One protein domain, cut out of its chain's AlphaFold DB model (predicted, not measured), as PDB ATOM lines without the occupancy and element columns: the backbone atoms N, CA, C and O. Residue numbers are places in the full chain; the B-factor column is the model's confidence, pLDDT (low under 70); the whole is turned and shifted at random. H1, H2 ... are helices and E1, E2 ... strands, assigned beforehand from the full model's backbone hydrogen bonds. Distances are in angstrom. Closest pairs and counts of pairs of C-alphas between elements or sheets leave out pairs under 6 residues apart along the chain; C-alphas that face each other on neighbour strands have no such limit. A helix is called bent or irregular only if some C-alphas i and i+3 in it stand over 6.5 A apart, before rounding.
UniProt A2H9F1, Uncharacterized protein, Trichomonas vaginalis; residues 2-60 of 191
ATOM      1  N   SER A   2     -57.294   0.756  13.829       71.25
ATOM      2  CA  SER A   2     -56.401   1.212  14.917       71.25
ATOM      3  C   SER A   2     -55.443   0.137  15.447       71.25
ATOM      4  O   SER A   2     -54.239   0.356  15.469       71.25
ATOM      5  N   LYS A   3     -55.943  -1.065  15.777       81.12
ATOM      6  CA  LYS A   3     -55.100  -2.171  16.275       81.12
ATOM      7  C   LYS A   3     -53.926  -2.513  15.353       81.12
ATOM      8  O   LYS A   3     -52.858  -2.830  15.844       81.12
ATOM      9  N   ARG A   4     -54.115  -2.431  14.031       85.44
ATOM     10  CA  ARG A   4     -53.049  -2.719  13.063       85.44
ATOM     11  C   ARG A   4     -51.919  -1.696  13.166       85.44
ATOM     12  O   ARG A   4     -50.773  -2.098  13.255       85.44
ATOM     13  N   ILE A   5     -52.262  -0.408  13.196       84.06
ATOM     14  CA  ILE A   5     -51.285   0.684  13.323       84.06
ATOM     15  C   ILE A   5     -50.491   0.525  14.623       84.06
ATOM     16  O   ILE A   5     -49.273   0.634  14.617       84.06
ATOM     17  N   MET A   6     -51.173   0.183  15.717       85.94
ATOM     18  CA  MET A   6     -50.526  -0.046  17.010       85.94
ATOM     19  C   MET A   6     -49.597  -1.257  16.997       85.94
ATOM     20  O   MET A   6     -48.444  -1.157  17.411       85.94
ATOM     21  N   CYS A   7     -50.070  -2.388  16.468       89.31
ATOM     22  CA  CYS A   7     -49.256  -3.590  16.336       89.31
ATOM     23  C   CYS A   7     -48.029  -3.359  15.446       89.31
ATOM     24  O   CYS A   7     -46.983  -3.908  15.743       89.31
ATOM     25  N   GLU A   8     -48.105  -2.528  14.402       92.88
ATOM     26  CA  GLU A   8     -46.935  -2.206  13.573       92.88
ATOM     27  C   GLU A   8     -45.812  -1.564  14.401       92.88
ATOM     28  O   GLU A   8     -44.648  -1.917  14.213       92.88
ATOM     29  N   VAL A   9     -46.141  -0.675  15.345       92.69
ATOM     30  CA  VAL A   9     -45.147  -0.066  16.242       92.69
ATOM     31  C   VAL A   9     -44.668  -1.067  17.292       92.69
ATOM     32  O   VAL A   9     -43.462  -1.230  17.464       92.69
ATOM     33  N   PHE A  10     -45.591  -1.771  17.957       92.94
ATOM     34  CA  PHE A  10     -45.253  -2.729  19.015       92.94
ATOM     35  C   PHE A  10     -44.403  -3.890  18.497       92.94
ATOM     36  O   PHE A  10     -43.360  -4.174  19.074       92.94
ATOM     37  N   CYS A  11     -44.786  -4.501  17.374       93.94
ATOM     38  CA  CYS A  11     -44.011  -5.569  16.751       93.94
ATOM     39  C   CYS A  11     -42.658  -5.059  16.246       93.94
ATOM     40  O   CYS A  11     -41.675  -5.776  16.338       93.94
ATOM     41  N   THR A  12     -42.561  -3.812  15.765       95.12
ATOM     42  CA  THR A  12     -41.251  -3.251  15.383       95.12
ATOM     43  C   THR A  12     -40.331  -3.117  16.593       95.12
ATOM     44  O   THR A  12     -39.165  -3.489  16.508       95.12
ATOM     45  N   ALA A  13     -40.846  -2.620  17.720       95.62
ATOM     46  CA  ALA A  13     -40.077  -2.520  18.956       95.62
ATOM     47  C   ALA A  13     -39.662  -3.904  19.489       95.62
ATOM     48  O   ALA A  13     -38.504  -4.086  19.858       95.62
ATOM     49  N   GLU A  14     -40.569  -4.882  19.457       95.00
ATOM     50  CA  GLU A  14     -40.301  -6.270  19.854       95.00
ATOM     51  C   GLU A  14     -39.250  -6.942  18.956       95.00
ATOM     52  O   GLU A  14     -38.276  -7.490  19.468       95.00
ATOM     53  N   ASP A  15     -39.370  -6.827  17.629       96.50
ATOM     54  CA  ASP A  15     -38.405  -7.377  16.663       96.50
ATOM     55  C   ASP A  15     -36.999  -6.778  16.826       96.50
ATOM     56  O   ASP A  15     -35.995  -7.419  16.514       96.50
ATOM     57  N   MET A  16     -36.918  -5.525  17.281       96.44
ATOM     58  CA  MET A  16     -35.661  -4.841  17.590       96.44
ATOM     59  C   MET A  16     -35.100  -5.210  18.972       96.44
ATOM     60  O   MET A  16     -33.998  -4.776  19.307       96.44
ATOM     61  N   GLY A  17     -35.841  -5.976  19.778       95.88
ATOM     62  CA  GLY A  17     -35.480  -6.309  21.155       95.88
ATOM     63  C   GLY A  17     -35.555  -5.122  22.118       95.88
ATOM     64  O   GLY A  17     -34.872  -5.132  23.140       95.88
ATOM     65  N   LEU A  18     -36.341  -4.087  21.798       96.25
ATOM     66  CA  LEU A  18     -36.521  -2.926  22.671       96.25
ATOM     67  C   LEU A  18     -37.436  -3.286  23.843       96.25
ATOM     68  O   LEU A  18     -38.466  -3.942  23.678       96.25
ATOM     69  N   GLN A  19     -37.079  -2.819  25.036       95.62
ATOM     70  CA  GLN A  19     -37.839  -3.131  26.238       95.62
ATOM     71  C   GLN A  19     -39.106  -2.276  26.329       95.62
ATOM     72  O   GLN A  19     -39.049  -1.064  26.530       95.62
ATOM     73  N   ILE A  20     -40.263  -2.935  26.245       94.81
ATOM     74  CA  ILE A  20     -41.567  -2.322  26.501       94.81
ATOM     75  C   ILE A  20     -42.017  -2.708  27.912       94.81
ATOM     76  O   ILE A  20     -42.229  -3.883  28.204       94.81
ATOM     77  N   PHE A  21     -42.185  -1.718  28.786       95.00
ATOM     78  CA  PHE A  21     -42.563  -1.928  30.187       95.00
ATOM     79  C   PHE A  21     -44.059  -2.159  30.373       95.00
ATOM     80  O   PHE A  21     -44.479  -2.944  31.222       95.00
ATOM     81  N   TYR A  22     -44.872  -1.454  29.592       94.69
ATOM     82  CA  TYR A  22     -46.321  -1.473  29.714       94.69
ATOM     83  C   TYR A  22     -46.973  -1.086  28.386       94.69
ATOM     84  O   TYR A  22     -46.386  -0.348  27.597       94.69
ATOM     85  N   GLN A  23     -48.182  -1.596  28.135       91.81
ATOM     86  CA  GLN A  23     -48.975  -1.308  26.938       91.81
ATOM     87  C   GLN A  23     -50.453  -1.138  27.314       91.81
ATOM     88  O   GLN A  23     -51.023  -1.975  28.023       91.81
ATOM     89  N   ASP A  24     -51.107  -0.098  26.798       88.88
ATOM     90  CA  ASP A  24     -52.563   0.069  26.891       88.88
ATOM     91  C   ASP A  24     -53.128   0.649  25.598       88.88
ATOM     92  O   ASP A  24     -53.065   1.853  25.377       88.88
ATOM     93  N   CYS A  25     -53.722  -0.228  24.783       86.00
ATOM     94  CA  CYS A  25     -54.394   0.064  23.514       86.00
ATOM     95  C   CYS A  25     -53.528   0.813  22.490       86.00
ATOM     96  O   CYS A  25     -53.059   0.197  21.534       86.00
ATOM     97  N   ASP A  26     -53.368   2.116  22.679       86.38
ATOM     98  CA  ASP A  26     -52.683   3.076  21.825       86.38
ATOM     99  C   ASP A  26     -51.449   3.734  22.473       86.38
ATOM    100  O   ASP A  26     -50.826   4.606  21.875       86.38
ATOM    101  N   SER A  27     -51.046   3.276  23.661       90.12
ATOM    102  CA  SER A  27     -49.888   3.790  24.405       90.12
ATOM    103  C   SER A  27     -48.935   2.674  24.833       90.12
ATOM    104  O   SER A  27     -49.340   1.516  24.997       90.12
ATOM    105  N   MET A  28     -47.662   3.028  25.031       92.94
ATOM    106  CA  MET A  28     -46.672   2.163  25.668       92.94
ATOM    107  C   MET A  28     -45.648   2.952  26.475       92.94
ATOM    108  O   MET A  28     -45.343   4.101  26.155       92.94
ATOM    109  N   HIS A  29     -45.061   2.280  27.460       95.25
ATOM    110  CA  HIS A  29     -43.904   2.766  28.202       95.25
ATOM    111  C   HIS A  29     -42.639   2.112  27.643       95.25
ATOM    112  O   HIS A  29     -42.501   0.889  27.673       95.25
ATOM    113  N   ILE A  30     -41.723   2.934  27.140       95.31
ATOM    114  CA  ILE A  30     -40.427   2.549  26.568       95.31
ATOM    115  C   ILE A  30     -39.371   3.558  27.024       95.31
ATOM    116  O   ILE A  30     -39.701   4.691  27.386       95.31
ATOM    117  N   PHE A  31     -38.099   3.170  27.001       95.44
ATOM    118  CA  PHE A  31     -37.010   4.102  27.258       95.44
ATOM    119  C   PHE A  31     -36.966   5.239  26.233       95.44
ATOM    120  O   PHE A  31     -37.079   5.029  25.025       95.44
ATOM    121  N   ASN A  32     -36.724   6.457  26.719       94.00
ATOM    122  CA  ASN A  32     -36.641   7.646  25.872       94.00
ATOM    123  C   ASN A  32     -35.516   7.547  24.820       94.00
ATOM    124  O   ASN A  32     -35.672   8.016  23.695       94.00
ATOM    125  N   GLU A  33     -34.401   6.899  25.162       94.50
ATOM    126  CA  GLU A  33     -33.261   6.679  24.260       94.50
ATOM    127  C   GLU A  33     -33.546   5.706  23.104       94.50
ATOM    128  O   GLU A  33     -32.852   5.731  22.085       94.50
ATOM    129  N   ASP A  34     -34.583   4.877  23.231       95.69
ATOM    130  CA  ASP A  34     -34.973   3.905  22.213       95.69
ATOM    131  C   ASP A  34     -35.995   4.468  21.217       95.69
ATOM    132  O   ASP A  34     -36.123   3.949  20.106       95.69
ATOM    133  N   ILE A  35     -36.660   5.582  21.551       94.44
ATOM    134  CA  ILE A  35     -37.639   6.247  20.676       94.44
ATOM    135  C   ILE A  35     -37.033   6.608  19.306       94.44
ATOM    136  O   ILE A  35     -37.651   6.274  18.290       94.44
ATOM    137  N   PRO A  36     -35.834   7.226  19.203       95.50
ATOM    138  CA  PRO A  36     -35.244   7.545  17.902       95.50
ATOM    139  C   PRO A  36     -34.912   6.301  17.072       95.50
ATOM    140  O   PRO A  36     -35.098   6.307  15.854       95.50
ATOM    141  N   LYS A  37     -34.454   5.219  17.722       96.25
ATOM    142  CA  LYS A  37     -34.135   3.944  17.056       96.25
ATOM    143  C   LYS A  37     -35.403   3.329  16.466       96.25
ATOM    144  O   LYS A  37     -35.426   2.969  15.289       96.25
ATOM    145  N   LEU A  38     -36.466   3.280  17.268       96.06
ATOM    146  CA  LEU A  38     -37.775   2.782  16.862       96.06
ATOM    147  C   LEU A  38     -38.360   3.608  15.711       96.06
ATOM    148  O   LEU A  38     -38.846   3.041  14.736       96.06
ATOM    149  N   ALA A  39     -38.274   4.938  15.781       96.00
ATOM    150  CA  ALA A  39     -38.763   5.823  14.726       96.00
ATOM    151  C   ALA A  39     -38.025   5.610  13.393       96.00
ATOM    152  O   ALA A  39     -38.663   5.555  12.338       96.00
ATOM    153  N   ALA A  40     -36.699   5.446  13.434       96.62
ATOM    154  CA  ALA A  40     -35.888   5.192  12.247       96.62
ATOM    155  C   ALA A  40     -36.240   3.852  11.580       96.62
ATOM    156  O   ALA A  40     -36.456   3.800  10.366       96.62
ATOM    157  N   GLU A  41     -36.356   2.777  12.363       96.81
ATOM    158  CA  GLU A  41     -36.717   1.457  11.836       96.81
ATOM    159  C   GLU A  41     -38.175   1.417  11.353       96.81
ATOM    160  O   GLU A  41     -38.460   0.882  10.282       96.81
ATOM    161  N   PHE A  42     -39.103   2.060  12.067       96.06
ATOM    162  CA  PHE A  42     -40.498   2.170  11.638       96.06
ATOM    163  C   PHE A  42     -40.620   2.887  10.287       96.06
ATOM    164  O   PHE A  42     -41.319   2.413   9.383       96.06
ATOM    165  N   LYS A  43     -39.889   3.994  10.106       96.44
ATOM    166  CA  LYS A  43     -39.836   4.722   8.832       96.44
ATOM    167  C   LYS A  43     -39.259   3.862   7.710       96.44
ATOM    168  O   LYS A  43     -39.785   3.890   6.601       96.44
ATOM    169  N   LYS A  44     -38.230   3.061   7.987       96.88
ATOM    170  CA  LYS A  44     -37.648   2.122   7.015       96.88
ATOM    171  C   LYS A  44     -38.630   1.018   6.603       96.88
ATOM    172  O   LYS A  44     -38.707   0.700   5.421       96.88
ATOM    173  N   ARG A  45     -39.386   0.450   7.549       95.62
ATOM    174  CA  ARG A  45     -40.343  -0.644   7.287       95.62
ATOM    175  C   ARG A  45     -41.605  -0.183   6.564       95.62
ATOM    176  O   ARG A  45     -42.107  -0.895   5.701       95.62
ATOM    177  N   TYR A  46     -42.126   0.989   6.927       94.25
ATOM    178  CA  TYR A  46     -43.464   1.417   6.508       94.25
ATOM    179  C   TYR A  46     -43.509   2.747   5.750       94.25
ATOM    180  O   TYR A  46     -44.596   3.166   5.357       94.25
ATOM    181  N   GLY A  47     -42.381   3.444   5.582       94.56
ATOM    182  CA  GLY A  47     -42.311   4.724   4.867       94.56
ATOM    183  C   GLY A  47     -43.080   5.875   5.528       94.56
ATOM    184  O   GLY A  47     -43.377   6.861   4.862       94.56
ATOM    185  N   ARG A  48     -43.438   5.754   6.814       93.75
ATOM    186  CA  ARG A  48     -44.235   6.735   7.572       93.75
ATOM    187  C   ARG A  48     -43.443   7.287   8.753       93.75
ATOM    188  O   ARG A  48     -42.645   6.574   9.353       93.75
ATOM    189  N   GLU A  49     -43.701   8.542   9.100       94.75
ATOM    190  CA  GLU A  49     -43.124   9.182  10.283       94.75
ATOM    191  C   GLU A  49     -43.821   8.687  11.554       94.75
ATOM    192  O   GLU A  49     -45.037   8.835  11.677       94.75
ATOM    193  N   LEU A  50     -43.058   8.118  12.493       93.19
ATOM    194  CA  LEU A  50     -43.610   7.599  13.747       93.19
ATOM    195  C   LEU A  50     -43.960   8.716  14.732       93.19
ATOM    196  O   LEU A  50     -45.007   8.653  15.364       93.19
ATOM    197  N   ILE A  51     -43.091   9.719  14.880       94.06
ATOM    198  CA  ILE A  51     -43.215  10.755  15.912       94.06
ATOM    199  C   ILE A  51     -43.746  12.053  15.307       94.06
ATOM    200  O   ILE A  51     -43.254  12.515  14.278       94.06
ATOM    201  N   GLY A  52     -44.744  12.656  15.950       91.62
ATOM    202  CA  GLY A  52     -45.327  13.923  15.525       91.62
ATOM    203  C   GLY A  52     -46.729  14.159  16.085       91.62
ATOM    204  O   GLY A  52     -47.158  13.497  17.023       91.62
ATOM    205  N   LYS A  53     -47.433  15.143  15.519       89.25
ATOM    206  CA  LYS A  53     -48.764  15.593  15.981       89.25
ATOM    207  C   LYS A  53     -49.898  15.253  15.004       89.25
ATOM    208  O   LYS A  53     -51.046  15.613  15.243       89.25
ATOM    209  N   THR A  54     -49.581  14.605  13.886       91.44
ATOM    210  CA  THR A  54     -50.558  14.233  12.855       91.44
ATOM    211  C   THR A  54     -51.217  12.898  13.198       91.44
ATOM    212  O   THR A  54     -50.641  12.071  13.902       91.44
ATOM    213  N   LEU A  55     -52.416  12.651  12.664       85.75
ATOM    214  CA  LEU A  55     -53.115  11.375  12.818       85.75
ATOM    215  C   LEU A  55     -52.219  10.185  12.423       85.75
ATOM    216  O   LEU A  55     -51.692  10.136  11.312       85.75
ATOM    217  N   GLY A  56     -52.093   9.210  13.326       83.81
ATOM    218  CA  GLY A  56     -51.260   8.019  13.136       83.81
ATOM    219  C   GLY A  56     -49.795   8.189  13.550       83.81
ATOM    220  O   GLY A  56     -49.041   7.225  13.443       83.81
ATOM    221  N   GLN A  57     -49.411   9.376  14.025       91.56
ATOM    222  CA  GLN A  57     -48.137   9.624  14.695       91.56
ATOM    223  C   GLN A  57     -48.305   9.556  16.216       91.56
ATOM    224  O   GLN A  57     -49.413   9.672  16.741       91.56
ATOM    225  N   PHE A  58     -47.185   9.397  16.909       91.19
ATOM    226  CA  PHE A  58     -47.095   9.291  18.357       91.19
ATOM    227  C   PHE A  58     -46.326  10.474  18.936       91.19
ATOM    228  O   PHE A  58     -45.422  11.034  18.314       91.19
ATOM    229  N   HIS A  59     -46.658  10.818  20.170       90.81
ATOM    230  CA  HIS A  59     -45.917  11.752  21.002       90.81
ATOM    231  C   HIS A  59     -45.944  11.242  22.444       90.81
ATOM    232  O   HIS A  59     -46.690  10.319  22.770       90.81
ATOM    233  N   SER A  60     -45.131  11.835  23.316       89.56
ATOM    234  CA  SER A  60     -45.252  11.559  24.747       89.56
ATOM    235  C   SER A  60     -46.611  12.051  25.256       89.56
ATOM    236  O   SER A  60     -47.030  13.152  24.904       89.56
TER     237      SER A  60
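Overview. This is residues 2 to 60 of the 191 residues of an uncharacterized protein of Trichomonas vaginalis (UniProt A2H9F1). Two helices of similar length meet at a steep angle, the second half of H1 against the middle of H2, and a small two-stranded hairpin, E1 and E2, lies beside H1, with the strands running roughly along its length. H2 runs across one end of H1 and of the hairpin, and the last 14 residues, 47 to 60, then fold back from the end of H2 in a wide loop with no named element. The printed part has 59 residues with two named helices and two named strands, in the order H1, E1, E2, H2, and the two strands make one antiparallel sheet. The class is mixed, helices and strands. The whole is compact and rounded, with a radius of gyration of the C-alphas of 10.4 A and spans of 25 by 22 by 19 A.

Arrangement. H1, residues 2 to 15, touches H2, residues 32 to 46, with its residues 9 to 13 alone. H2 touches H1 with residues 38 to 42 alone. Their closest C-alphas are those of Ala 13 and Leu 38, 6.1 A apart. The two helices run opposite ways at a steep tilt of 68 degrees, only just short of about perpendicular. E1, residues 20 to 24, and E2, residues 27 to 30, form a hairpin, antiparallel at 170 degrees between their directions. The C-alphas of Gln 23 and Met 28, which face each other, are 4.4 A apart. N 21 and O 29, at 2.9 A, and N 27 and O 24, at 3.0 A, are within hydrogen-bond range. The closest C-alphas of H1 and E1 are those of Ala 13 and Ile 20, 7.7 A apart. H1 and E2 are near each other, with 6 pairs of C-alphas within 10 A. E1 and H2 are apart. In H1 every O i to N i+4 pair is within hydrogen-bond range; in H2, 9 of 11 are.

Along the chain. H1 begins at C-alpha 2, (-56.401, 1.212, 14.917), and is 20.0 A long from first to last C-alpha. E1 is 11.3 A long and begins at C-alpha 20, (-41.567, -2.322, 26.501). E2 is 9.8 A long. H2 is 21.5 A long and ends at C-alpha 46, (-43.464, 1.417, 6.508). H2 is irregular, but only just: C-alphas 33 and 36 are 6.7 A apart.

Size, cuts and confidence. The two C-alphas farthest apart are those of Gly 17 and Thr 54, at 26.8 A. The C-alphas of Ser 2 and Ser 60, the first and last printed residues, are 18.1 A apart. The links from H1 to E1, from E1 to E2 and from E2 to H2 are tight. The printed part has no cut. The mean pLDDT of the printed part is 92.4, and no printed residue is under 70.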